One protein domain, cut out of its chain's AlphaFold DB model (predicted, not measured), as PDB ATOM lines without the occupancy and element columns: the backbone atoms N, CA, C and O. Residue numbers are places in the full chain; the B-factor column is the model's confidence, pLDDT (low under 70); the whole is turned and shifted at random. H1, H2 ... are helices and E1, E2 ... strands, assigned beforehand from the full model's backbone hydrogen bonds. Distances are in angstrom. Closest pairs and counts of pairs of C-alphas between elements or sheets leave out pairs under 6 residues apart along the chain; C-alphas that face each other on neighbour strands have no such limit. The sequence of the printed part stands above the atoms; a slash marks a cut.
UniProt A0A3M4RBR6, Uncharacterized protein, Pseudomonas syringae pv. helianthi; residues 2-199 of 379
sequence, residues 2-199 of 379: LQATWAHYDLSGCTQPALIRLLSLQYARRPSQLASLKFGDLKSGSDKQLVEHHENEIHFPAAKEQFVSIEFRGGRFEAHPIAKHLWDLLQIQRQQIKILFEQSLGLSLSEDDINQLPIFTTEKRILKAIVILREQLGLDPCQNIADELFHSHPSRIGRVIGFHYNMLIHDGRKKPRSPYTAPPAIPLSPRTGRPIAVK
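Overview. This is residues 2 to 199 of the 379 residues of an uncharacterized protein of Pseudomonas syringae pv. helianthi (UniProt A0A3M4RBR6). A small hairpin of two strands, E1 and E2, stands at one side of a loosely knit set of crossed helices, in which H2 is the hub: H1 folds back beside it, H7 crosses it, and the first part of the long H4 packs on its beginning. H6 packs on the last part of H4, and the last 38 residues, 162 to 199, form a long stretch without a named element that runs out to Arg 191 and folds back. The printed part has 198 residues, with seven named helices and two named strands in the order H1 H2 H3 E1 E2 H4 H5 H6 H7; the sheet, E1 - E2, is antiparallel. The class is mostly helix, though under half of the residues are in named elements. The whole is compact, with a radius of gyration of the C-alphas of 17.4 A and spans of 54 by 44 by 32 A.

Along the chain. Find C-alpha 56 at (134.300, 153.355, 176.362), where E1, residues 56 to 60, begins; E2 is residues 78 to 82. H4, residues 84 to 105, is the longest helix at 31.3 A. Look before the strands for H1, residues 2 to 12, 15.4 A, beginning at C-alpha 2 (133.194, 161.044, 196.286); H2, residues 15 to 27, 17.5 A; and H3, residues 31 to 35. After H4 come H5, residues 111 to 116; H6, residues 123 to 136, 19.2 A; and H7, residues 154 to 161, ending at C-alpha 161 (135.049, 171.355, 191.617).

Arrangement. Start at E1 and E2, a hairpin whose directions stand at 144 degrees; N 58 and O 80 are within hydrogen-bond range at 2.9 A, as are N 82 and O 56 at 2.8 A. Residues 42 to 43 pair antiparallel with residues 57 to 58 of E1. H2 and E2 are near each other. H2 and H1 form a helical hairpin: they touch, closest at the C-alphas of Thr 5 and Ala 18, 5.9 A, at a shallow tilt of 13 degrees, opposite ways. H4 touches H2 with residues 86 to 93 alone, closest at the C-alphas of Thr 15 and Gln 93, 6.2 A, at a steep tilt of 43 degrees. H7 touches H2, about perpendicular at 90 degrees, closest at the C-alphas of Arg 21 and Ile 161, 5.2 A. H7 also touches H3, closest at the C-alphas of Ser 32 and Pro 154, 4.7 A. Residues 100 to 104 of H4 touch residues 123 to 127 of H6, closest at the C-alphas of Leu 100 and Glu 123, 6.7 A. H5 is close to H4 but not clearly touching, with the C-alphas of Lys 98 and Ile 114 closest at 6.6 A. H1 and H6 are apart, for instance. In H1 to H7 every O i to N i+4 pair is within hydrogen-bond range.

Size, cuts and confidence. The two C-alphas farthest apart, those of Gly 138 and Arg 191, are 56.0 A apart. The printed part has no cut. The links from H3 to E1, E1 to E2 and H6 to H7 are long. The mean pLDDT of the printed part is 86.2; look for values under 70 at residues 63 to 77 and 170 to 180.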
ATOM      1  N   LEU A   2     133.919 161.955 197.187       90.12
ATOM      2  CA  LEU A   2     133.194 161.044 196.286       90.12
ATOM      3  C   LEU A   2     131.779 160.701 196.789       90.12
ATOM      4  O   LEU A   2     130.806 160.982 196.102       90.12
ATOM      5  N   GLN A   3     131.673 160.198 198.022       90.69
ATOM      6  CA  GLN A   3     130.388 159.881 198.656       90.69
ATOM      7  C   GLN A   3     129.449 161.095 198.742       90.69
ATOM      8  O   GLN A   3     128.266 160.971 198.467       90.69
ATOM      9  N   ALA A   4     129.976 162.277 199.076       89.88
ATOM     10  CA  ALA A   4     129.180 163.504 199.158       89.88
ATOM     11  C   ALA A   4     128.640 163.938 197.783       89.88
ATOM     12  O   ALA A   4     127.532 164.457 197.694       89.88
ATOM     13  N   THR A   5     129.408 163.715 196.710       92.12
ATOM     14  CA  THR A   5     128.960 163.969 195.337       92.12
ATOM     15  C   THR A   5     127.847 163.009 194.927       92.12
ATOM     16  O   THR A   5     126.839 163.473 194.406       92.12
ATOM     17  N   TRP A   6     128.005 161.706 195.183       92.62
ATOM     18  CA  TRP A   6     126.979 160.708 194.866       92.62
ATOM     19  C   TRP A   6     125.704 160.916 195.672       92.62
ATOM     20  O   TRP A   6     124.648 161.070 195.080       92.62
ATOM     21  N   ALA A   7     125.811 161.086 196.992       90.31
ATOM     22  CA  ALA A   7     124.654 161.366 197.836       90.31
ATOM     23  C   ALA A   7     123.898 162.629 197.383       90.31
ATOM     24  O   ALA A   7     122.673 162.662 197.397       90.31
ATOM     25  N   HIS A   8     124.611 163.674 196.942       89.31
ATOM     26  CA  HIS A   8     123.967 164.857 196.368       89.31
ATOM     27  C   HIS A   8     123.265 164.553 195.045       89.31
ATOM     28  O   HIS A   8     122.145 165.019 194.851       89.31
ATOM     29  N   TYR A   9     123.893 163.786 194.153       90.75
ATOM     30  CA  TYR A   9     123.277 163.367 192.896       90.75
ATOM     31  C   TYR A   9     122.014 162.532 193.138       90.75
ATOM     32  O   TYR A   9     120.970 162.881 192.600       90.75
ATOM     33  N   ASP A  10     122.073 161.531 194.015       89.25
ATOM     34  CA  ASP A  10     120.941 160.653 194.334       89.25
ATOM     35  C   ASP A  10     119.755 161.440 194.912       89.25
ATOM     36  O   ASP A  10     118.598 161.161 194.608       89.25
ATOM     37  N   LEU A  11     120.039 162.474 195.710       86.69
ATOM     38  CA  LEU A  11     119.016 163.339 196.299       86.69
ATOM     39  C   LEU A  11     118.455 164.386 195.327       86.69
ATOM     40  O   LEU A  11     117.298 164.780 195.459       86.69
ATOM     41  N   SER A  12     119.275 164.907 194.411       85.25
ATOM     42  CA  SER A  12     118.939 166.093 193.605       85.25
ATOM     43  C   SER A  12     118.685 165.816 192.125       85.25
ATOM     44  O   SER A  12     118.144 166.684 191.440       85.25
ATOM     45  N   GLY A  13     119.146 164.680 191.603       86.50
ATOM     46  CA  GLY A  13     119.197 164.380 190.170       86.50
ATOM     47  C   GLY A  13     120.088 165.331 189.357       86.50
ATOM     48  O   GLY A  13     119.976 165.386 188.135       86.50
ATOM     49  N   CYS A  14     120.941 166.136 190.001       88.31
ATOM     50  CA  CYS A  14     121.721 167.168 189.319       88.31
ATOM     51  C   CYS A  14     122.977 166.586 188.647       88.31
ATOM     52  O   CYS A  14     124.059 166.559 189.238       88.31
ATOM     53  N   THR A  15     122.846 166.184 187.383       92.25
ATOM     54  CA  THR A  15     123.891 165.505 186.597       92.25
ATOM     55  C   THR A  15     125.154 166.346 186.398       92.25
ATOM     56  O   THR A  15     126.252 165.912 186.742       92.25
ATOM     57  N   GLN A  16     125.024 167.585 185.913       94.19
ATOM     58  CA  GLN A  16     126.169 168.444 185.585       94.19
ATOM     59  C   GLN A  16     127.168 168.670 186.739       94.19
ATOM     60  O   GLN A  16     128.365 168.431 186.550       94.19
ATOM     61  N   PRO A  17     126.755 169.135 187.940       94.25
ATOM     62  CA  PRO A  17     127.699 169.322 189.037       94.25
ATOM     63  C   PRO A  17     128.298 167.996 189.522       94.25
ATOM     64  O   PRO A  17     129.456 167.992 189.949       94.25
ATOM     65  N   ALA A  18     127.553 166.888 189.440       94.81
ATOM     66  CA  ALA A  18     128.063 165.565 189.774       94.81
ATOM     67  C   ALA A  18     129.172 165.148 188.798       94.81
ATOM     68  O   ALA A  18     130.290 164.886 189.238       94.81
ATOM     69  N   LEU A  19     128.919 165.204 187.487       96.50
ATOM     70  CA  LEU A  19     129.898 164.877 186.446       96.50
ATOM     71  C   LEU A  19     131.178 165.706 186.556       96.50
ATOM     72  O   LEU A  19     132.268 165.139 186.569       96.50
ATOM     73  N   ILE A  20     131.071 167.030 186.714       96.38
ATOM     74  CA  ILE A  20     132.248 167.904 186.863       96.38
ATOM     75  C   ILE A  20     133.134 167.438 188.028       96.38
ATOM     76  O   ILE A  20     134.361 167.376 187.907       96.38
ATOM     77  N   ARG A  21     132.524 167.097 189.168       95.00
ATOM     78  CA  ARG A  21     133.245 166.639 190.364       95.00
ATOM     79  C   ARG A  21     133.813 165.236 190.179       95.00
ATOM     80  O   ARG A  21     134.971 165.024 190.524       95.00
ATOM     81  N   LEU A  22     133.030 164.299 189.649       95.12
ATOM     82  CA  LEU A  22     133.430 162.902 189.465       95.12
ATOM     83  C   LEU A  22     134.563 162.770 188.443       95.12
ATOM     84  O   LEU A  22     135.580 162.152 188.752       95.12
ATOM     85  N   LEU A  23     134.456 163.432 187.288       94.62
ATOM     86  CA  LEU A  23     135.526 163.449 186.285       94.62
ATOM     87  C   LEU A  23     136.800 164.101 186.837       94.62
ATOM     88  O   LEU A  23     137.901 163.598 186.609       94.62
ATOM     89  N   SER A  24     136.676 165.187 187.609       92.88
ATOM     90  CA  SER A  24     137.835 165.825 188.244       92.88
ATOM     91  C   SER A  24     138.498 164.928 189.298       92.88
ATOM     92  O   SER A  24     139.725 164.886 189.369       92.88
ATOM     93  N   LEU A  25     137.710 164.186 190.085       90.12
ATOM     94  CA  LEU A  25     138.212 163.226 191.073       90.12
ATOM     95  C   LEU A  25     138.907 162.024 190.415       90.12
ATOM     96  O   LEU A  25     139.937 161.581 190.920       90.12
ATOM     97  N   GLN A  26     138.367 161.523 189.302       89.25
ATOM     98  CA  GLN A  26     138.876 160.336 188.611       89.25
ATOM     99  C   GLN A  26     140.128 160.636 187.777       89.25
ATOM    100  O   GLN A  26     141.152 159.962 187.929       89.25
ATOM    101  N   TYR A  27     140.051 161.659 186.919       88.94
ATOM    102  CA  TYR A  27     141.050 161.942 185.882       88.94
ATOM    103  C   TYR A  27     141.973 163.116 186.208       88.94
ATOM    104  O   TYR A  27     142.921 163.367 185.472       88.94
ATOM    105  N   ALA A  28     141.720 163.868 187.288       86.50
ATOM    106  CA  ALA A  28     142.599 164.960 187.722       86.50
ATOM    107  C   ALA A  28     142.875 166.035 186.640       86.50
ATOM    108  O   ALA A  28     143.936 166.678 186.610       86.50
ATOM    109  N   ARG A  29     141.893 166.252 185.758       87.44
ATOM    110  CA  ARG A  29     141.970 167.189 184.631       87.44
ATOM    111  C   ARG A  29     141.837 168.640 185.060       87.44
ATOM    112  O   ARG A  29     141.195 168.965 186.064       87.44
ATOM    113  N   ARG A  30     142.465 169.529 184.288       89.25
ATOM    114  CA  ARG A  30     142.389 170.975 184.526       89.25
ATOM    115  C   ARG A  30     140.965 171.470 184.257       89.25
ATOM    116  O   ARG A  30     140.313 170.959 183.349       89.25
ATOM    117  N   PRO A  31     140.495 172.515 184.961       94.19
ATOM    118  CA  PRO A  31     139.190 173.103 184.676       94.19
ATOM    119  C   PRO A  31     139.029 173.566 183.226       94.19
ATOM    120  O   PRO A  31     137.923 173.499 182.710       94.19
ATOM    121  N   SER A  32     140.114 174.004 182.572       92.00
ATOM    122  CA  SER A  32     140.104 174.369 181.152       92.00
ATOM    123  C   SER A  32     139.844 173.171 180.244       92.00
ATOM    124  O   SER A  32     138.982 173.267 179.387       92.00
ATOM    125  N   GLN A  33     140.503 172.033 180.493       90.62
ATOM    126  CA  GLN A  33     140.292 170.798 179.727       90.62
ATOM    127  C   GLN A  33     138.860 170.284 179.870       90.62
ATOM    128  O   GLN A  33     138.262 169.853 178.895       90.62
ATOM    129  N   LEU A  34     138.297 170.349 181.082       94.00
ATOM    130  CA  LEU A  34     136.900 169.977 181.313       94.00
ATOM    131  C   LEU A  34     135.937 170.955 180.631       94.00
ATOM    132  O   LEU A  34     134.972 170.521 180.017       94.00
ATOM    133  N   ALA A  35     136.196 172.263 180.725       94.50
ATOM    134  CA  ALA A  35     135.376 173.299 180.099       94.50
ATOM    135  C   ALA A  35     135.284 173.146 178.577       94.50
ATOM    136  O   ALA A  35     134.233 173.418 178.005       94.50
ATOM    137  N   SER A  36     136.364 172.708 177.934       92.06
ATOM    138  CA  SER A  36     136.454 172.561 176.483       92.06
ATOM    139  C   SER A  36     135.896 171.249 175.937       92.06
ATOM    140  O   SER A  36     135.873 171.105 174.721       92.06
ATOM    141  N   LEU A  37     135.473 170.295 176.775       94.19
ATOM    142  CA  LEU A  37     134.941 169.010 176.301       94.19
ATOM    143  C   LEU A  37     133.657 169.181 175.480       94.19
ATOM    144  O   LEU A  37     132.760 169.935 175.872       94.19
ATOM    145  N   LYS A  38     133.551 168.405 174.402       95.62
ATOM    146  CA  LYS A  38     132.362 168.218 173.565       95.62
ATOM    147  C   LYS A  38     131.911 166.759 173.584       95.62
ATOM    148  O   LYS A  38     132.685 165.873 173.939       95.62
ATOM    149  N   PHE A  39     130.669 166.481 173.192       96.00
ATOM    150  CA  PHE A  39     130.188 165.093 173.152       96.00
ATOM    151  C   PHE A  39     130.890 164.234 172.096       96.00
ATOM    152  O   PHE A  39     131.011 163.030 172.299       96.00
ATOM    153  N   GLY A  40     131.426 164.834 171.032       93.56
ATOM    154  CA  GLY A  40     132.263 164.147 170.047       93.56
ATOM    155  C   GLY A  40     133.599 163.643 170.607       93.56
ATOM    156  O   GLY A  40     134.240 162.803 169.975       93.56
ATOM    157  N   ASP A  41     133.995 164.103 171.798       94.00
ATOM    158  CA  ASP A  41     135.173 163.621 172.524       94.00
ATOM    159  C   ASP A  41     134.890 162.302 173.288       94.00
ATOM    160  O   ASP A  41     135.790 161.733 173.906       94.00
ATOM    161  N   LEU A  42     133.645 161.807 173.267       94.94
ATOM    162  CA  LEU A  42     133.242 160.515 173.825       94.94
ATOM    163  C   LEU A  42     133.275 159.446 172.730       94.94
ATOM    164  O   LEU A  42     132.598 159.591 171.714       94.94
ATOM    165  N   LYS A  43     134.043 158.372 172.934       93.56
ATOM    166  CA  LYS A  43     134.271 157.319 171.934       93.56
ATOM    167  C   LYS A  43     133.815 155.953 172.437       93.56
ATOM    168  O   LYS A  43     134.008 155.606 173.602       93.56
ATOM    169  N   SER A  44     133.211 155.173 171.548       91.94
ATOM    170  CA  SER A  44     132.721 153.819 171.825       91.94
ATOM    171  C   SER A  44     132.869 152.933 170.592       91.94
ATOM    172  O   SER A  44     132.906 153.438 169.473       91.94
ATOM    173  N   GLY A  45     132.918 151.613 170.782       88.62
ATOM    174  CA  GLY A  45     132.985 150.665 169.664       88.62
ATOM    175  C   GLY A  45     134.232 150.862 168.796       88.62
ATOM    176  O   GLY A  45     135.344 150.845 169.320       88.62
ATOM    177  N   SER A  46     134.033 151.037 167.487       84.62
ATOM    178  CA  SER A  46     135.096 151.222 166.487       84.62
ATOM    179  C   SER A  46     135.828 152.560 166.584       84.62
ATOM    180  O   SER A  46     136.933 152.673 166.067       84.62
ATOM    181  N   ASP A  47     135.245 153.558 167.249       85.38
ATOM    182  CA  ASP A  47     135.802 154.920 167.291       85.38
ATOM    183  C   ASP A  47     136.844 155.111 168.403       85.38
ATOM    184  O   ASP A  47     137.363 156.211 168.615       85.38
ATOM    185  N   LYS A  48     137.103 154.041 169.156       88.06
ATOM    186  CA  LYS A  48     138.052 153.981 170.263       88.06
ATOM    187  C   LYS A  48     139.494 153.993 169.770       88.06
ATOM    188  O   LYS A  48     139.819 153.376 168.758       88.06
ATOM    189  N   GLN A  49     140.374 154.643 170.528       84.44
ATOM    190  CA  GLN A  49     141.817 154.558 170.302       84.44
ATOM    191  C   GLN A  49     142.436 153.392 171.075       84.44
ATOM    192  O   GLN A  49     143.393 152.780 170.600       84.44
ATOM    193  N   LEU A  50     141.890 153.053 172.244       81.38
ATOM    194  CA  LEU A  50     142.380 151.970 173.093       81.38
ATOM    195  C   LEU A  50     141.614 150.678 172.778       81.38
ATOM    196  O   LEU A  50     140.805 150.189 173.563       81.38
ATOM    197  N   VAL A  51     141.892 150.106 171.602       77.75
ATOM    198  CA  VAL A  51     141.172 148.942 171.042       77.75
ATOM    199  C   VAL A  51     141.174 147.720 171.976       77.75
ATOM    200  O   VAL A  51     140.217 146.949 171.985       77.75
ATOM    201  N   GLU A  52     142.212 147.564 172.798       78.50
ATOM    202  CA  GLU A  52     142.351 146.455 173.755       78.50
ATOM    203  C   GLU A  52     141.437 146.579 174.988       78.50
ATOM    204  O   GLU A  52     141.176 145.588 175.673       78.50
ATOM    205  N   HIS A  53     140.929 147.777 175.286       77.75
ATOM    206  CA  HIS A  53     140.052 148.010 176.428       77.75
ATOM    207  C   HIS A  53     138.594 147.791 176.044       77.75
ATOM    208  O   HIS A  53     138.138 148.257 175.004       77.75
ATOM    209  N   HIS A  54     137.823 147.108 176.891       83.00
ATOM    210  CA  HIS A  54     136.396 146.887 176.638       83.00
ATOM    211  C   HIS A  54     135.563 148.141 176.938       83.00
ATOM    212  O   HIS A  54     134.511 148.345 176.333       83.00
ATOM    213  N   GLU A  55     136.042 148.988 177.848       88.25
ATOM    214  CA  GLU A  55     135.393 150.227 178.244       88.25
ATOM    215  C   GLU A  55     135.289 151.232 177.085       88.25
ATOM    216  O   GLU A  55     136.028 151.176 176.101       88.25
ATOM    217  N   ASN A  56     134.347 152.168 177.215       92.94
ATOM    218  CA  ASN A  56     134.300 153.355 176.362       92.94
ATOM    219  C   ASN A  56     135.419 154.327 176.755       92.94
ATOM    220  O   ASN A  56     136.066 154.162 177.792       92.94
ATOM    221  N   GLU A  57     135.619 155.373 175.961       92.69
ATOM    222  CA  GLU A  57     136.716 156.318 176.148       92.69
ATOM    223  C   GLU A  57     136.240 157.770 176.164       92.69
ATOM    224  O   GLU A  57     135.257 158.150 175.525       92.69
ATOM    225  N   ILE A  58     136.970 158.600 176.905       92.94
ATOM    226  CA  ILE A  58     136.856 160.056 176.884       92.94
ATOM    227  C   ILE A  58     138.198 160.657 176.471       92.94
ATOM    228  O   ILE A  58     139.247 160.320 177.025       92.94
ATOM    229  N   HIS A  59     138.163 161.546 175.483       91.31
ATOM    230  CA  HIS A  59     139.340 162.194 174.923       91.31
ATOM    231  C   HIS A  59     139.456 163.609 175.483       91.31
ATOM    232  O   HIS A  59     138.675 164.497 175.154       91.31
ATOM    233  N   PHE A  60     140.436 163.847 176.349       88.50
ATOM    234  CA  PHE A  60     140.644 165.198 176.870       88.50
ATOM    235  C   PHE A  60     141.503 166.016 175.901       88.50
ATOM    236  O   PHE A  60     142.565 165.532 175.503       88.50
ATOM    237  N   PRO A  61     141.104 167.255 175.558       82.50
ATOM    238  CA  PRO A  61     141.942 168.137 174.755       82.50
ATOM    239  C   PRO A  61     143.174 168.595 175.551       82.50
ATOM    240  O   PRO A  61     143.128 168.763 176.784       82.50
ATOM    241  N   ALA A  62     144.282 168.821 174.845       70.62
ATOM    242  CA  ALA A  62     145.498 169.371 175.429       70.62
ATOM    243  C   ALA A  62     145.277 170.809 175.927       70.62
ATOM    244  O   ALA A  62     144.547 171.595 175.338       70.62
ATOM    245  N   ALA A  63     145.931 171.179 177.033       58.22
ATOM    246  CA  ALA A  63     145.859 172.536 177.599       58.22
ATOM    247  C   ALA A  63     147.208 173.275 177.627       58.22
ATOM    248  O   ALA A  63     147.289 174.365 178.191       58.22
ATOM    249  N   LYS A  64     148.282 172.657 177.124       51.91
ATOM    250  CA  LYS A  64     149.670 173.133 177.240       51.91
ATOM    251  C   LYS A  64     150.480 172.912 175.955       51.91
ATOM    252  O   LYS A  64     151.665 172.612 176.022       51.91
ATOM    253  N   GLU A  65     149.881 173.068 174.784       52.22
ATOM    254  CA  GLU A  65     150.676 173.130 173.556       52.22
ATOM    255  C   GLU A  65     151.058 174.583 173.277       52.22
ATOM    256  O   GLU A  65     150.276 175.378 172.766       52.22
ATOM    257  N   GLN A  66     152.269 174.955 173.702       38.94
ATOM    258  CA  GLN A  66     152.956 176.114 173.139       38.94
ATOM    259  C   GLN A  66     153.304 175.733 171.692       38.94
ATOM    260  O   GLN A  66     153.817 174.639 171.498       38.94
ATOM    261  N   PHE A  67     153.001 176.599 170.719       40.16
ATOM    262  CA  PHE A  67     153.227 176.467 169.260       40.16
ATOM    263  C   PHE A  67     152.051 176.061 168.350       40.16
ATOM    264  O   PHE A  67     152.227 176.119 167.136       40.16
ATOM    265  N   VAL A  68     150.837 175.793 168.850       41.88
ATOM    266  CA  VAL A  68     149.646 175.752 167.970       41.88
ATOM    267  C   VAL A  68     149.004 177.138 167.953       41.88
ATOM    268  O   VAL A  68     148.268 177.518 168.858       41.88
ATOM    269  N   SER A  69     149.350 177.940 166.947       38.03
ATOM    270  CA  SER A  69     149.019 179.366 166.864       38.03
ATOM    271  C   SER A  69     147.599 179.689 166.385       38.03
ATOM    272  O   SER A  69     147.367 180.836 166.017       38.03
ATOM    273  N   ILE A  70     146.657 178.736 166.328       41.03
ATOM    274  CA  ILE A  70     145.357 178.999 165.676       41.03
ATOM    275  C   ILE A  70     144.139 178.513 166.486       41.03
ATOM    276  O   ILE A  70     143.183 179.269 166.591       41.03
ATOM    277  N   GLU A  71     144.160 177.359 167.167       47.19
ATOM    278  CA  GLU A  71     142.980 176.855 167.901       47.19
ATOM    279  C   GLU A  71     143.368 176.054 169.155       47.19
ATOM    280  O   GLU A  71     144.221 175.167 169.102       47.19
ATOM    281  N   PHE A  72     142.691 176.294 170.287       42.34
ATOM    282  CA  PHE A  72     142.892 175.573 171.560       42.34
ATOM    283  C   PHE A  72     142.647 174.047 171.446       42.34
ATOM    284  O   PHE A  72     143.004 173.285 172.342       42.34
ATOM    285  N   ARG A  73     142.060 173.588 170.333       50.50
ATOM    286  CA  ARG A  73     141.766 172.182 170.011       50.50
ATOM    287  C   ARG A  73     142.734 171.528 169.015       50.50
ATOM    288  O   ARG A  73     142.545 170.357 168.710       50.50
ATOM    289  N   GLY A  74     143.773 172.218 168.540       43.59
ATOM    290  CA  GLY A  74     144.715 171.669 167.550       43.59
ATOM    291  C   GLY A  74     145.805 170.739 168.104       43.59
ATOM    292  O   GLY A  74     146.728 170.401 167.370       43.59
ATOM    293  N   GLY A  75     145.723 170.355 169.383       54.84
ATOM    294  CA  GLY A  75     146.736 169.537 170.051       54.84
ATOM    295  C   GLY A  75     146.400 168.056 170.218       54.84
ATOM    296  O   GLY A  75     145.323 167.590 169.848       54.84
ATOM    297  N   ARG A  76     147.330 167.295 170.807       62.94
ATOM    298  CA  ARG A  76     147.178 165.857 171.076       62.94
ATOM    299  C   ARG A  76     146.037 165.606 172.062       62.94
ATOM    300  O   ARG A  76     145.986 166.185 173.146       62.94
ATOM    301  N   PHE A  77     145.141 164.695 171.700       68.19
ATOM    302  CA  PHE A  77     144.093 164.219 172.595       68.19
ATOM    303  C   PHE A  77     144.620 163.101 173.487       68.19
ATOM    304  O   PHE A  77     145.387 162.242 173.058       68.19
ATOM    305  N   GLU A  78     144.170 163.102 174.736       79.56
ATOM    306  CA  GLU A  78     144.534 162.082 175.711       79.56
ATOM    307  C   GLU A  78     143.345 161.142 175.957       79.56
ATOM    308  O   GLU A  78     142.456 161.456 176.760       79.56
ATOM    309  N   ALA A  79     143.336 159.988 175.286       85.81
ATOM    310  CA  ALA A  79     142.300 158.964 175.425       85.81
ATOM    311  C   ALA A  79     142.379 158.252 176.783       85.81
ATOM    312  O   ALA A  79     143.456 157.850 177.229       85.81
ATOM    313  N   HIS A  80     141.241 158.147 177.472       87.62
ATOM    314  CA  HIS A  80     141.135 157.509 178.784       87.62
ATOM    315  C   HIS A  80     139.901 156.608 178.851       87.62
ATOM    316  O   HIS A  80     138.814 157.081 178.510       87.62
ATOM    317  N   PRO A  81     140.017 155.376 179.381       90.25
ATOM    318  CA  PRO A  81     138.858 154.524 179.591       90.25
ATOM    319  C   PRO A  81     137.919 155.142 180.634       90.25
ATOM    320  O   PRO A  81     138.357 155.793 181.597       90.25
ATOM    321  N   ILE A  82     136.617 154.936 180.457       90.94
ATOM    322  CA  ILE A  82     135.571 155.457 181.335       90.94
ATOM    323  C   ILE A  82     134.675 154.357 181.881       90.94
ATOM    324  O   ILE A  82     134.143 153.517 181.161       90.94
ATOM    325  N   ALA A  83     134.492 154.389 183.201       91.56
ATOM    326  CA  ALA A  83     133.622 153.451 183.886       91.56
ATOM    327  C   ALA A  83     132.167 153.637 183.434       91.56
ATOM    328  O   ALA A  83     131.689 154.768 183.305       91.56
ATOM    329  N   LYS A  84     131.443 152.520 183.287       92.44
ATOM    330  CA  LYS A  84     130.054 152.482 182.803       92.44
ATOM    331  C   LYS A  84     129.138 153.507 183.478       92.44
ATOM    332  O   LYS A  84     128.456 154.258 182.802       92.44
ATOM    333  N   HIS A  85     129.191 153.621 184.803       91.69
ATOM    334  CA  HIS A  85     128.339 154.562 185.535       91.69
ATOM    335  C   HIS A  85     128.599 156.040 185.178       91.69
ATOM    336  O   HIS A  85     127.671 156.843 185.179       91.69
ATOM    337  N   LEU A  86     129.844 156.427 184.867       95.31
ATOM    338  CA  LEU A  86     130.152 157.789 184.408       95.31
ATOM    339  C   LEU A  86     129.710 157.993 182.961       95.31
ATOM    340  O   LEU A  86     129.246 159.078 182.620       95.31
ATOM    341  N   TRP A  87     129.839 156.955 182.131       96.19
ATOM    342  CA  TRP A  87     129.320 156.964 180.769       96.19
ATOM    343  C   TRP A  87     127.806 157.172 180.753       96.19
ATOM    344  O   TRP A  87     127.322 158.075 180.080       96.19
ATOM    345  N   ASP A  88     127.068 156.412 181.558       95.44
ATOM    346  CA  ASP A  88     125.611 156.511 181.654       95.44
ATOM    347  C   ASP A  88     125.183 157.917 182.122       95.44
ATOM    348  O   ASP A  88     124.274 158.520 181.547       95.44
ATOM    349  N   LEU A  89     125.897 158.509 183.091       95.44
ATOM    350  CA  LEU A  89     125.679 159.907 183.491       95.44
ATOM    351  C   LEU A  89     125.951 160.903 182.354       95.44
ATOM    352  O   LEU A  89     125.221 161.885 182.218       95.44
ATOM    353  N   LEU A  90     126.987 160.675 181.543       96.69
ATOM    354  CA  LEU A  90     127.276 161.507 180.372       96.69
ATOM    355  C   LEU A  90     126.178 161.397 179.312       96.69
ATOM    356  O   LEU A  90     125.864 162.409 178.695       96.69
ATOM    357  N   GLN A  91     125.553 160.230 179.142       96.12
ATOM    358  CA  GLN A  91     124.402 160.078 178.244       96.12
ATOM    359  C   GLN A  91     123.172 160.840 178.757       96.12
ATOM    360  O   GLN A  91     122.508 161.536 177.990       96.12
ATOM    361  N   ILE A  92     122.910 160.810 180.069       94.38
ATOM    362  CA  ILE A  92     121.849 161.630 180.683       94.38
ATOM    363  C   ILE A  92     122.128 163.124 180.453       94.38
ATOM    364  O   ILE A  92     121.240 163.876 180.050       94.38
ATOM    365  N   GLN A  93     123.373 163.553 180.668       95.31
ATOM    366  CA  GLN A  93     123.816 164.925 180.417       95.31
ATOM    367  C   GLN A  93     123.690 165.302 178.931       95.31
ATOM    368  O   GLN A  93     123.247 166.411 178.640       95.31
ATOM    369  N   ARG A  94     124.028 164.397 177.999       95.94
ATOM    370  CA  ARG A  94     123.869 164.582 176.542       95.94
ATOM    371  C   ARG A  94     122.431 164.933 176.200       95.94
ATOM    372  O   ARG A  94     122.196 165.950 175.553       95.94
ATOM    373  N   GLN A  95     121.473 164.172 176.724       94.06
ATOM    374  CA  GLN A  95     120.055 164.442 176.493       94.06
ATOM    375  C   GLN A  95     119.598 165.772 177.116       94.06
ATOM    376  O   GLN A  95     118.853 166.522 176.487       94.06
ATOM    377  N   GLN A  96     120.053 166.093 178.331       92.88
ATOM    378  CA  GLN A  96     119.715 167.362 178.993       92.88
ATOM    379  C   GLN A  96     120.262 168.577 178.233       92.88
ATOM    380  O   GLN A  96     119.561 169.577 178.089       92.88
ATOM    381  N   ILE A  97     121.499 168.496 177.737       94.69
ATOM    382  CA  ILE A  97     122.118 169.565 176.948       94.69
ATOM    383  C   ILE A  97     121.458 169.689 175.574       94.69
ATOM    384  O   ILE A  97     121.195 170.815 175.159       94.69
ATOM    385  N   LYS A  98     121.120 168.577 174.910       95.06
ATOM    386  CA  LYS A  98     120.350 168.594 173.656       95.06
ATOM    387  C   LYS A  98     119.071 169.415 173.818       95.06
ATOM    388  O   LYS A  98     118.917 170.431 173.149       95.06
ATOM    389  N   ILE A  99     118.219 169.035 174.775       93.19
ATOM    390  CA  ILE A  99     116.947 169.722 175.050       93.19
ATOM    391  C   ILE A  99     117.181 171.211 175.327       93.19
ATOM    392  O   ILE A  99     116.461 172.064 174.813       93.19
ATOM    393  N   LEU A 100     118.207 171.530 176.119       92.50
ATOM    394  CA  LEU A 100     118.540 172.905 176.467       92.50
ATOM    395  C   LEU A 100     118.898 173.753 175.234       92.50
ATOM    396  O   LEU A 100     118.461 174.901 175.141       92.50
ATOM    397  N   PHE A 101     119.687 173.214 174.301       94.50
ATOM    398  CA  PHE A 101     120.037 173.907 173.058       94.50
ATOM    399  C   PHE A 101     118.842 174.032 172.117       94.50
ATOM    400  O   PHE A 101     118.600 175.128 171.620       94.50
ATOM    401  N   GLU A 102     118.072 172.959 171.920       94.06
ATOM    402  CA  GLU A 102     116.881 172.966 171.058       94.06
ATOM    403  C   GLU A 102     115.866 174.016 171.528       94.06
ATOM    404  O   GLU A 102     115.367 174.803 170.727       94.06
ATOM    405  N   GLN A 103     115.635 174.113 172.843       92.06
ATOM    406  CA  GLN A 103     114.764 175.132 173.438       92.06
ATOM    407  C   GLN A 103     115.336 176.549 173.324       92.06
ATOM    408  O   GLN A 103     114.589 177.492 173.077       92.06
ATOM    409  N   SER A 104     116.649 176.716 173.514       92.19
ATOM    410  CA  SER A 104     117.286 178.042 173.494       92.19
ATOM    411  C   SER A 104     117.429 178.617 172.083       92.19
ATOM    412  O   SER A 104     117.393 179.834 171.917       92.19
ATOM    413  N   LEU A 105     117.631 177.759 171.079       90.94
ATOM    414  CA  LEU A 105     117.834 178.152 169.681       90.94
ATOM    415  C   LEU A 105     116.573 177.998 168.820       90.94
ATOM    416  O   LEU A 105     116.503 178.607 167.757       90.94
ATOM    417  N   GLY A 106     115.580 177.226 169.271       89.81
ATOM    418  CA  GLY A 106     114.353 176.964 168.517       89.81
ATOM    419  C   GLY A 106     114.570 176.060 167.301       89.81
ATOM    420  O   GLY A 106     113.932 176.269 166.273       89.81
ATOM    421  N   LEU A 107     115.481 175.089 167.398       90.56
ATOM    422  CA  LEU A 107     115.837 174.172 166.309       90.56
ATOM    423  C   LEU A 107     115.877 172.719 166.784       90.56
ATOM    424  O   LEU A 107     115.944 172.459 167.980       90.56
ATOM    425  N   SER A 108     115.849 171.783 165.837       92.31
ATOM    426  CA  SER A 108     116.035 170.351 166.089       92.31
ATOM    427  C   SER A 108     117.470 169.968 165.740       92.31
ATOM    428  O   SER A 108     117.913 170.253 164.630       92.31
ATOM    429  N   LEU A 109     118.183 169.312 166.657       92.94
ATOM    430  CA  LEU A 109     119.594 168.950 166.464       92.94
ATOM    431  C   LEU A 109     119.747 167.530 165.903       92.94
ATOM    432  O   LEU A 109     119.120 166.590 166.407       92.94
ATOM    433  N   SER A 110     120.623 167.365 164.910       94.19
ATOM    434  CA  SER A 110     121.092 166.051 164.453       94.19
ATOM    435  C   SER A 110     122.121 165.445 165.421       94.19
ATOM    436  O   SER A 110     122.618 166.113 166.328       94.19
ATOM    437  N   GLU A 111     122.473 164.168 165.246       91.94
ATOM    438  CA  GLU A 111     123.515 163.536 166.074       91.94
ATOM    439  C   GLU A 111     124.906 164.160 165.870       91.94
ATOM    440  O   GLU A 111     125.664 164.288 166.838       91.94
ATOM    441  N   ASP A 112     125.218 164.615 164.653       91.94
ATOM    442  CA  ASP A 112     126.472 165.316 164.354       91.94
ATOM    443  C   ASP A 112     126.524 166.685 165.033       91.94
ATOM    444  O   ASP A 112     127.551 167.052 165.611       91.94
ATOM    445  N   ASP A 113     125.395 167.393 165.069       93.75
ATOM    446  CA  ASP A 113     125.276 168.656 165.793       93.75
ATOM    447  C   ASP A 113     125.515 168.456 167.293       93.75
ATOM    448  O   ASP A 113     126.293 169.185 167.911       93.75
ATOM    449  N   ILE A 114     124.903 167.419 167.882       94.62
ATOM    450  CA  ILE A 114     125.062 167.086 169.306       94.62
ATOM    451  C   ILE A 114     126.527 166.784 169.629       94.62
ATOM    452  O   ILE A 114     127.023 167.208 170.675       94.62
ATOM    453  N   ASN A 115     127.245 166.103 168.732       95.00
ATOM    454  CA  ASN A 115     128.670 165.821 168.907       95.00
ATOM    455  C   ASN A 115     129.520 167.103 168.977       95.00
ATOM    456  O   ASN A 115     130.564 167.101 169.635       95.00
ATOM    457  N   GLN A 116     129.070 168.208 168.379       94.06
ATOM    458  CA  GLN A 116     129.750 169.504 168.448       94.06
ATOM    459  C   GLN A 116     129.412 170.325 169.698       94.06
ATOM    460  O   GLN A 116     130.092 171.319 169.975       94.06
ATOM    461  N   LEU A 117     128.408 169.919 170.478       95.75
ATOM    462  CA  LEU A 117     127.986 170.668 171.655       95.75
ATOM    463  C   LEU A 117     128.926 170.469 172.850       95.75
ATOM    464  O   LEU A 117     129.449 169.368 173.061       95.75
ATOM    465  N   PRO A 118     129.095 171.504 173.696       96.31
ATOM    466  CA  PRO A 118     129.841 171.390 174.941       96.31
ATOM    467  C   PRO A 118     129.155 170.432 175.922       96.31
ATOM    468  O   PRO A 118     127.950 170.526 176.153       96.31
ATOM    469  N   ILE A 119     129.936 169.599 176.617       96.38
ATOM    470  CA  ILE A 119     129.401 168.737 177.689       96.38
ATOM    471  C   ILE A 119     128.878 169.585 178.860       96.38
ATOM    472  O   ILE A 119     127.899 169.220 179.517       96.38
ATOM    473  N   PHE A 120     129.526 170.726 179.131       96.25
ATOM    474  CA  PHE A 120     129.220 171.578 180.281       96.25
ATOM    475  C   PHE A 120     128.824 172.998 179.889       96.25
ATOM    476  O   PHE A 120     129.666 173.843 179.562       96.25
ATOM    477  N   THR A 121     127.542 173.315 180.038       95.25
ATOM    478  CA  THR A 121     127.014 174.664 179.826       95.25
ATOM    479  C   THR A 121     125.763 174.932 180.662       95.25
ATOM    480  O   THR A 121     125.365 174.141 181.517       95.25
ATOM    481  N   THR A 122     125.184 176.115 180.504       93.06
ATOM    482  CA  THR A 122     123.960 176.534 181.192       93.06
ATOM    483  C   THR A 122     123.119 177.370 180.247       93.06
ATOM    484  O   THR A 122     123.677 178.057 179.397       93.06
ATOM    485  N   GLU A 123     121.809 177.412 180.473       91.88
ATOM    486  CA  GLU A 123     120.875 178.266 179.727       91.88
ATOM    487  C   GLU A 123     121.381 179.713 179.623       91.88
ATOM    488  O   GLU A 123     121.563 180.258 178.542       91.88
ATOM    489  N   LYS A 124     121.759 180.304 180.764       91.62
ATOM    490  CA  LYS A 124     122.313 181.666 180.823       91.62
ATOM    491  C   LYS A 124     123.563 181.842 179.960       91.62
ATOM    492  O   LYS A 124     123.803 182.934 179.453       91.62
ATOM    493  N   ARG A 125     124.399 180.804 179.849       94.62
ATOM    494  CA  ARG A 125     125.606 180.847 179.016       94.62
ATOM    495  C   ARG A 125     125.244 180.783 177.537       94.62
ATOM    496  O   ARG A 125     125.802 181.577 176.789       94.62
ATOM    497  N   ILE A 126     124.319 179.899 177.168       94.88
ATOM    498  CA  ILE A 126     123.819 179.745 175.798       94.88
ATOM    499  C   ILE A 126     123.157 181.041 175.333       94.88
ATOM    500  O   ILE A 126     123.577 181.599 174.329       94.88
ATOM    501  N   LEU A 127     122.222 181.596 176.107       94.19
ATOM    502  CA  LEU A 127     121.564 182.866 175.780       94.19
ATOM    503  C   LEU A 127     122.573 184.008 175.613       94.19
ATOM    504  O   LEU A 127     122.492 184.784 174.667       94.19
ATOM    505  N   LYS A 128     123.583 184.083 176.490       95.38
ATOM    506  CA  LYS A 128     124.662 185.069 176.346       95.38
ATOM    507  C   LYS A 128     125.495 184.842 175.078       95.38
ATOM    508  O   LYS A 128     125.917 185.812 174.464       95.38
ATOM    509  N   ALA A 129     125.763 183.590 174.712       95.75
ATOM    510  CA  ALA A 129     126.491 183.250 173.492       95.75
ATOM    511  C   ALA A 129     125.703 183.655 172.240       95.75
ATOM    512  O   ALA A 129     126.270 184.289 171.362       95.75
ATOM    513  N   ILE A 130     124.395 183.376 172.216       95.56
ATOM    514  CA  ILE A 130     123.468 183.772 171.144       95.56
ATOM    515  C   ILE A 130     123.512 185.285 170.916       95.56
ATOM    516  O   ILE A 130     123.661 185.724 169.779       95.56
ATOM    517  N   VAL A 131     123.418 186.071 171.993       96.44
ATOM    518  CA  VAL A 131     123.490 187.540 171.934       96.44
ATOM    519  C   VAL A 131     124.828 187.998 171.351       96.44
ATOM    520  O   VAL A 131     124.843 188.800 170.427       96.44
ATOM    521  N   ILE A 132     125.952 187.456 171.831       95.56
ATOM    522  CA  ILE A 132     127.287 187.830 171.333       95.56
ATOM    523  C   ILE A 132     127.446 187.469 169.849       95.56
ATOM    524  O   ILE A 132     127.894 188.302 169.065       95.56
ATOM    525  N   LEU A 133     127.054 186.258 169.451       95.44
ATOM    526  CA  LEU A 133     127.163 185.794 168.068       95.44
ATOM    527  C   LEU A 133     126.348 186.674 167.115       95.44
ATOM    528  O   LEU A 133     126.895 187.149 166.123       95.44
ATOM    529  N   ARG A 134     125.085 186.966 167.452       94.88
ATOM    530  CA  ARG A 134     124.209 187.789 166.603       94.88
ATOM    531  C   ARG A 134     124.611 189.256 166.591       94.88
ATOM    532  O   ARG A 134     124.759 189.836 165.523       94.88
ATOM    533  N   GLU A 135     124.747 189.861 167.766       95.62
ATOM    534  CA  GLU A 135     124.843 191.318 167.894       95.62
ATOM    535  C   GLU A 135     126.274 191.835 167.752       95.62
ATOM    536  O   GLU A 135     126.468 192.953 167.284       95.62
ATOM    537  N   GLN A 136     127.278 191.053 168.161       94.62
ATOM    538  CA  GLN A 136     128.676 191.505 168.171       94.62
ATOM    539  C   GLN A 136     129.492 190.927 167.016       94.62
ATOM    540  O   GLN A 136     130.395 191.601 166.528       94.62
ATOM    541  N   LEU A 137     129.195 189.696 166.590       93.44
ATOM    542  CA  LEU A 137     129.955 188.999 165.547       93.44
ATOM    543  C   LEU A 137     129.210 188.898 164.207       93.44
ATOM    544  O   LEU A 137     129.832 188.562 163.205       93.44
ATOM    545  N   GLY A 138     127.905 189.194 164.168       93.69
ATOM    546  CA  GLY A 138     127.090 189.091 162.952       93.69
ATOM    547  C   GLY A 138     126.924 187.658 162.429       93.69
ATOM    548  O   GLY A 138     126.625 187.467 161.253       93.69
ATOM    549  N   LEU A 139     127.139 186.655 163.282       94.69
ATOM    550  CA  LEU A 139     127.044 185.234 162.954       94.69
ATOM    551  C   LEU A 139     125.682 184.675 163.375       94.69
ATOM    552  O   LEU A 139     125.165 185.018 164.441       94.69
ATOM    553  N   ASP A 140     125.120 183.762 162.578       92.50
ATOM    554  CA  ASP A 140     123.913 183.028 162.970       92.50
ATOM    555  C   ASP A 140     124.264 181.935 164.000       92.50
ATOM    556  O   ASP A 140     124.992 180.992 163.665       92.50
ATOM    557  N   PRO A 141     123.747 181.998 165.244       92.19
ATOM    558  CA  PRO A 141     124.001 180.981 166.259       92.19
ATOM    559  C   PRO A 141     123.535 179.586 165.848       92.19
ATOM    560  O   PRO A 141     124.139 178.604 166.271       92.19
ATOM    561  N   CYS A 142     122.489 179.491 165.020       89.44
ATOM    562  CA  CYS A 142     121.963 178.215 164.543       89.44
ATOM    563  C   CYS A 142     122.942 177.511 163.589       89.44
ATOM    564  O   CYS A 142     122.960 176.287 163.532       89.44
ATOM    565  N   GLN A 143     123.788 178.274 162.890       90.94
ATOM    566  CA  GLN A 143     124.832 177.751 162.000       90.94
ATOM    567  C   GLN A 143     126.196 177.601 162.695       90.94
ATOM    568  O   GLN A 143     127.091 176.957 162.158       90.94
ATOM    569  N   ASN A 144     126.362 178.166 163.897       92.38
ATOM    570  CA  ASN A 144     127.635 178.219 164.627       92.38
ATOM    571  C   ASN A 144     127.560 177.520 165.996       92.38
ATOM    572  O   ASN A 144     128.190 177.937 166.962       92.38
ATOM    573  N   ILE A 145     126.806 176.425 166.101       92.06
ATOM    574  CA  ILE A 145     126.601 175.678 167.359       92.06
ATOM    575  C   ILE A 145     127.892 175.118 167.986       92.06
ATOM    576  O   ILE A 145     127.930 174.827 169.182       92.06
ATOM    577  N   ALA A 146     128.951 174.973 167.185       91.00
ATOM    578  CA  ALA A 146     130.250 174.452 167.600       91.00
ATOM    579  C   ALA A 146     131.146 175.503 168.289       91.00
ATOM    580  O   ALA A 146     132.248 175.149 168.728       91.00
ATOM    581  N   ASP A 147     130.701 176.761 168.355       93.19
ATOM    582  CA  ASP A 147     131.484 177.908 168.812       93.19
ATOM    583  C   ASP A 147     131.862 177.829 170.307       93.19
ATOM    584  O   ASP A 147     131.082 177.407 171.173       93.19
ATOM    585  N   GLU A 148     133.076 178.279 170.637       90.69
ATOM    586  CA  GLU A 148     133.609 178.290 172.004       90.69
ATOM    587  C   GLU A 148     132.777 179.151 172.970       90.69
ATOM    588  O   GLU A 148     132.767 178.926 174.189       90.69
ATOM    589  N   LEU A 149     132.014 180.114 172.453       94.00
ATOM    590  CA  LEU A 149     131.089 180.927 173.227       94.00
ATOM    591  C   LEU A 149     129.988 180.092 173.882       94.00
ATOM    592  O   LEU A 149     129.427 180.527 174.884       94.00
ATOM    593  N   PHE A 150     129.695 178.879 173.429       95.25
ATOM    594  CA  PHE A 150     128.740 178.031 174.138       95.25
ATOM    595  C   PHE A 150     129.337 177.326 175.365       95.25
ATOM    596  O   PHE A 150     128.592 176.884 176.249       95.25
ATOM    597  N   HIS A 151     130.665 177.278 175.491       94.62
ATOM    598  CA  HIS A 151     131.349 176.598 176.586       94.62
ATOM    599  C   HIS A 151     131.292 177.387 177.904       94.62
ATOM    600  O   HIS A 151     131.338 178.624 177.958       94.62
ATOM    601  N   SER A 152     131.226 176.657 179.020       94.31
ATOM    602  CA  SER A 152     131.369 177.248 180.354       94.31
ATOM    603  C   SER A 152     132.788 177.749 180.594       94.31
ATOM    604  O   SER A 152     133.755 177.043 180.347       94.31
ATOM    605  N   HIS A 153     132.932 178.932 181.194       93.69
ATOM    606  CA  HIS A 153     134.258 179.464 181.512       93.69
ATOM    607  C   HIS A 153     135.027 178.560 182.514       93.69
ATOM    608  O   HIS A 153     134.440 178.146 183.522       93.69
ATOM    609  N   PRO A 154     136.346 178.321 182.346       94.38
ATOM    610  CA  PRO A 154     137.130 177.435 183.221       94.38
ATOM    611  C   PRO A 154     137.066 177.788 184.714       94.38
ATOM    612  O   PRO A 154     137.043 176.906 185.573       94.38
ATOM    613  N   SER A 155     136.984 179.080 185.051       95.25
ATOM    614  CA  SER A 155     136.849 179.528 186.448       95.25
ATOM    615  C   SER A 155     135.545 179.052 187.103       95.25
ATOM    616  O   SER A 155     135.535 178.751 188.298       95.25
ATOM    617  N   ARG A 156     134.457 178.931 186.330       95.12
ATOM    618  CA  ARG A 156     133.171 178.396 186.798       95.12
ATOM    619  C   ARG A 156     133.290 176.908 187.098       95.12
ATOM    620  O   ARG A 156     132.935 176.487 188.196       95.12
ATOM    621  N   ILE A 157     133.882 176.141 186.183       96.00
ATOM    622  CA  ILE A 157     134.175 174.714 186.390       96.00
ATOM    623  C   ILE A 157     135.035 174.517 187.645       96.00
ATOM    624  O   ILE A 157     134.688 173.726 188.521       96.00
ATOM    625  N   GLY A 158     136.102 175.308 187.802       96.00
ATOM    626  CA  GLY A 158     136.970 175.266 188.981       96.00
ATOM    627  C   GLY A 158     136.228 175.523 190.296       96.00
ATOM    628  O   GLY A 158     136.493 174.853 191.294       96.00
ATOM    629  N   ARG A 159     135.257 176.443 190.300       95.44
ATOM    630  CA  ARG A 159     134.421 176.725 191.477       95.44
ATOM    631  C   ARG A 159     133.433 175.593 191.794       95.44
ATOM    632  O   ARG A 159     133.197 175.328 192.971       95.44
ATOM    633  N   VAL A 160     132.902 174.897 190.787       95.25
ATOM    634  CA  VAL A 160     132.053 173.703 190.987       95.25
ATOM    635  C   VAL A 160     132.863 172.547 191.580       95.25
ATOM    636  O   VAL A 160     132.410 171.909 192.536       95.25
ATOM    637  N   ILE A 161     134.082 172.324 191.069       95.25
ATOM    638  CA  ILE A 161     135.049 171.355 191.617       95.25
ATOM    639  C   ILE A 161     135.382 171.689 193.072       95.25
ATOM    640  O   ILE A 161     135.504 170.790 193.898       95.25
ATOM    641  N   GLY A 162     135.515 172.977 193.393       93.75
ATOM    642  CA  GLY A 162     135.758 173.463 194.751       93.75
ATOM    643  C   GLY A 162     134.529 173.495 195.659       93.75
ATOM    644  O   GLY A 162     134.624 174.034 196.755       93.75
ATOM    645  N   PHE A 163     133.389 172.938 195.230       93.12
ATOM    646  CA  PHE A 163     132.145 172.890 196.012       93.12
ATOM    647  C   PHE A 163     131.633 174.280 196.437       93.12
ATOM    648  O   PHE A 163     130.908 174.402 197.416       93.12
ATOM    649  N   HIS A 164     131.963 175.338 195.687       92.31
ATOM    650  CA  HIS A 164     131.485 176.691 195.987       92.31
ATOM    651  C   HIS A 164     130.019 176.896 195.585       92.31
ATOM    652  O   HIS A 164     129.310 177.671 196.217       92.31
ATOM    653  N   TYR A 165     129.572 176.231 194.516       91.88
ATOM    654  CA  TYR A 165     128.180 176.221 194.066       91.88
ATOM    655  C   TYR A 165     127.915 175.019 193.141       91.88
ATOM    656  O   TYR A 165     128.854 174.352 192.691       91.88
ATOM    657  N   ASN A 166     126.643 174.754 192.832       91.12
ATOM    658  CA  ASN A 166     126.231 173.783 191.813       91.12
ATOM    659  C   ASN A 166     125.896 174.497 190.495       91.12
ATOM    660  O   ASN A 166     125.056 175.396 190.465       91.12
ATOM    661  N   MET A 167     126.536 174.102 189.393       91.38
ATOM    662  CA  MET A 167     126.215 174.625 188.062       91.38
ATOM    663  C   MET A 167     125.069 173.818 187.455       91.38
ATOM    664  O   MET A 167     125.293 172.815 186.786       91.38
ATOM    665  N   LEU A 168     123.844 174.229 187.758       88.06
ATOM    666  CA  LEU A 168     122.634 173.505 187.378       88.06
ATOM    667  C   LEU A 168     122.268 173.726 185.908       88.06
ATOM    668  O   LEU A 168     122.493 174.810 185.366       88.06
ATOM    669  N   ILE A 169     121.675 172.698 185.306       83.62
ATOM    670  CA  ILE A 169     120.950 172.787 184.039       83.62
ATOM    671  C   ILE A 169     119.467 172.832 184.392       83.62
ATOM    672  O   ILE A 169     119.008 172.042 185.217       83.62
ATOM    673  N   HIS A 170     118.740 173.784 183.816       66.50
ATOM    674  CA  HIS A 170     117.285 173.787 183.856       66.50
ATOM    675  C   HIS A 170     116.806 173.163 182.548       66.50
ATOM    676  O   HIS A 170     117.044 173.718 181.487       66.50
ATOM    677  N   ASP A 171     116.184 171.993 182.629       55.44
ATOM    678  CA  ASP A 171     115.656 171.220 181.497       55.44
ATOM    679  C   ASP A 171     114.150 171.479 181.276       55.44
ATOM    680  O   ASP A 171     113.430 170.637 180.741       55.44
ATOM    681  N   GLY A 172     113.636 172.611 181.767       52.41
ATOM    682  CA  GLY A 172     112.203 172.919 181.773       52.41
ATOM    683  C   GLY A 172     111.388 172.215 182.870       52.41
ATOM    684  O   GLY A 172     110.212 172.537 183.046       52.41
ATOM    685  N   ARG A 173     111.968 171.310 183.679       52.09
ATOM    686  CA  ARG A 173     111.304 170.796 184.896       52.09
ATOM    687  C   ARG A 173     111.303 171.876 185.990       52.09
ATOM    688  O   ARG A 173     112.164 172.758 186.008       52.09
ATOM    689  N   LYS A 174     110.322 171.830 186.912       50.94
ATOM    690  CA  LYS A 174     110.192 172.788 188.039       50.94
ATOM    691  C   LYS A 174     111.565 173.050 188.667       50.94
ATOM    692  O   LYS A 174     112.267 172.088 188.978       50.94
ATOM    693  N   LYS A 175     111.918 174.330 188.884       54.88
ATOM    694  CA  LYS A 175     113.173 174.734 189.549       54.88
ATOM    695  C   LYS A 175     113.444 173.794 190.734       54.88
ATOM    696  O   LYS A 175     112.541 173.636 191.564       54.88
ATOM    697  N   PRO A 176     114.640 173.182 190.832       53.91
ATOM    698  CA  PRO A 176     114.969 172.313 191.949       53.91
ATOM    699  C   PRO A 176     114.689 173.058 193.257       53.91
ATOM    700  O   PRO A 176     115.129 174.195 193.442       53.91
ATOM    701  N   ARG A 177     113.875 172.446 194.128       55.28
ATOM    702  CA  ARG A 177     113.481 173.038 195.412       55.28
ATOM    703  C   ARG A 177     114.715 173.287 196.295       55.28
ATOM    704  O   ARG A 177     115.760 172.662 196.136       55.28
ATOM    705  N   SER A 178     114.564 174.239 197.214       52.91
ATOM    706  CA  SER A 178     115.616 174.905 197.996       52.91
ATOM    707  C   SER A 178     116.234 174.092 199.158       52.91
ATOM    708  O   SER A 178     116.462 174.648 200.233       52.91
ATOM    709  N   PRO A 179     116.570 172.806 198.973       54.50
ATOM    710  CA  PRO A 179     117.865 172.369 199.512       54.50
ATOM    711  C   PRO A 179     118.842 171.844 198.448       54.50
ATOM    712  O   PRO A 179     120.027 171.697 198.730       54.50
ATOM    713  N   TYR A 180     118.400 171.609 197.210       62.72
ATOM    714  CA  TYR A 180     119.203 170.902 196.199       62.72
ATOM    715  C   TYR A 180     120.115 171.814 195.363       62.72
ATOM    716  O   TYR A 180     121.044 171.349 194.696       62.72
ATOM    717  N   THR A 181     119.892 173.128 195.428       72.31
ATOM    718  CA  THR A 181     120.736 174.155 194.796       72.31
ATOM    719  C   THR A 181     122.079 174.332 195.500       72.31
ATOM    720  O   THR A 181     123.067 174.683 194.848       72.31
ATOM    721  N   ALA A 182     122.139 174.060 196.805       84.19
ATOM    722  CA  ALA A 182     123.361 174.176 197.584       84.19
ATOM    723  C   ALA A 182     124.335 173.021 197.279       84.19
ATOM    724  O   ALA A 182     123.909 171.879 197.067       84.19
ATOM    725  N   PRO A 183     125.652 173.287 197.233       86.75
ATOM    726  CA  PRO A 183     126.646 172.226 197.131       86.75
ATOM    727  C   PRO A 183     126.602 171.331 198.383       86.75
ATOM    728  O   PRO A 183     126.284 171.819 199.470       86.75
ATOM    729  N   PRO A 184     126.932 170.031 198.266       87.81
ATOM    730  CA  PRO A 184     126.960 169.146 199.422       87.81
ATOM    731  C   PRO A 184     128.020 169.575 200.436       87.81
ATOM    732  O   PRO A 184     129.053 170.148 200.076       87.81
ATOM    733  N   ALA A 185     127.774 169.238 201.702       86.06
ATOM    734  CA  ALA A 185     128.701 169.518 202.787       86.06
ATOM    735  C   ALA A 185     130.057 168.838 202.545       86.06
ATOM    736  O   ALA A 185     130.151 167.657 202.196       86.06
ATOM    737  N   ILE A 186     131.126 169.604 202.745       88.00
ATOM    738  CA  ILE A 186     132.495 169.112 202.619       88.00
ATOM    739  C   ILE A 186     132.898 168.432 203.939       88.00
ATOM    740  O   ILE A 186     132.681 169.020 205.000       88.00
ATOM    741  N   PRO A 187     133.537 167.245 203.907       85.44
ATOM    742  CA  PRO A 187     134.076 166.606 205.104       85.44
ATOM    743  C   PRO A 187     135.059 167.507 205.860       85.44
ATOM    744  O   PRO A 187     135.854 168.240 205.257       85.44
ATOM    745  N   LEU A 188     135.035 167.407 207.188       90.31
ATOM    746  CA  LEU A 188     135.973 168.105 208.061       90.31
ATOM    747  C   LEU A 188     137.335 167.402 208.056       90.31
ATOM    748  O   LEU A 188     137.426 166.177 207.997       90.31
ATOM    749  N   SER A 189     138.413 168.181 208.116       85.69
ATOM    750  CA  SER A 189     139.755 167.635 208.301       85.69
ATOM    751  C   SER A 189     139.923 167.143 209.743       85.69
ATOM    752  O   SER A 189     139.777 167.961 210.650       85.69
ATOM    753  N   PRO A 190     140.336 165.881 209.978       84.19
ATOM    754  CA  PRO A 190     140.611 165.385 211.330       84.19
ATOM    755  C   PRO A 190     141.693 166.190 212.064       84.19
ATOM    756  O   PRO A 190     141.677 166.290 213.282       84.19
ATOM    757  N   ARG A 191     142.624 166.798 211.315       85.19
ATOM    758  CA  ARG A 191     143.747 167.570 211.866       85.19
ATOM    759  C   ARG A 191     143.358 168.986 212.286       85.19
ATOM    760  O   ARG A 191     143.949 169.523 213.212       85.19
ATOM    761  N   THR A 192     142.446 169.630 211.557       90.94
ATOM    762  CA  THR A 192     142.143 171.058 211.763       90.94
ATOM    763  C   THR A 192     140.711 171.329 212.209       90.94
ATOM    764  O   THR A 192     140.389 172.482 212.470       90.94
ATOM    765  N   GLY A 193     139.827 170.327 212.206       91.62
ATOM    766  CA  GLY A 193     138.399 170.480 212.514       91.62
ATOM    767  C   GLY A 193     137.614 171.354 211.525       91.62
ATOM    768  O   GLY A 193     136.436 171.616 211.730       91.62
ATOM    769  N   ARG A 194     138.250 171.819 210.439       91.19
ATOM    770  CA  ARG A 194     137.660 172.730 209.440       91.19
ATOM    771  C   ARG A 194     137.332 171.985 208.140       91.19
ATOM    772  O   ARG A 194     138.024 171.007 207.834       91.19
ATOM    773  N   PRO A 195     136.347 172.450 207.347       89.19
ATOM    774  CA  PRO A 195     136.070 171.894 206.026       89.19
ATOM    775  C   PRO A 195     137.318 171.883 205.141       89.19
ATOM    776  O   PRO A 195     138.085 172.851 205.096       89.19
ATOM    777  N   ILE A 196     137.535 170.781 204.429       89.31
ATOM    778  CA  ILE A 196     138.705 170.629 203.563       89.31
ATOM    779  C   ILE A 196     138.588 171.570 202.357       89.31
ATOM    780  O   ILE A 196     137.703 171.422 201.523       89.31
ATOM    781  N   ALA A 197     139.534 172.496 202.195       87.81
ATOM    782  CA  ALA A 197     139.581 173.337 201.003       87.81
ATOM    783  C   ALA A 197     139.870 172.487 199.750       87.81
ATOM    784  O   ALA A 197     140.968 171.943 199.589       87.81
ATOM    785  N   VAL A 198     138.889 172.374 198.852       90.19
ATOM    786  CA  VAL A 198     139.014 171.617 197.601       90.19
ATOM    787  C   VAL A 198     139.270 172.571 196.440       90.19
ATOM    788  O   VAL A 198     138.570 173.557 196.250       90.19
ATOM    789  N   LYS A 199     140.310 172.275 195.659       91.38
ATOM    790  CA  LYS A 199     140.669 172.978 194.423       91.38
ATOM    791  C   LYS A 199     141.054 171.938 193.378       91.38
ATOM    792  O   LYS A 199     141.591 170.892 193.744       91.38
TER     793      LYS A 199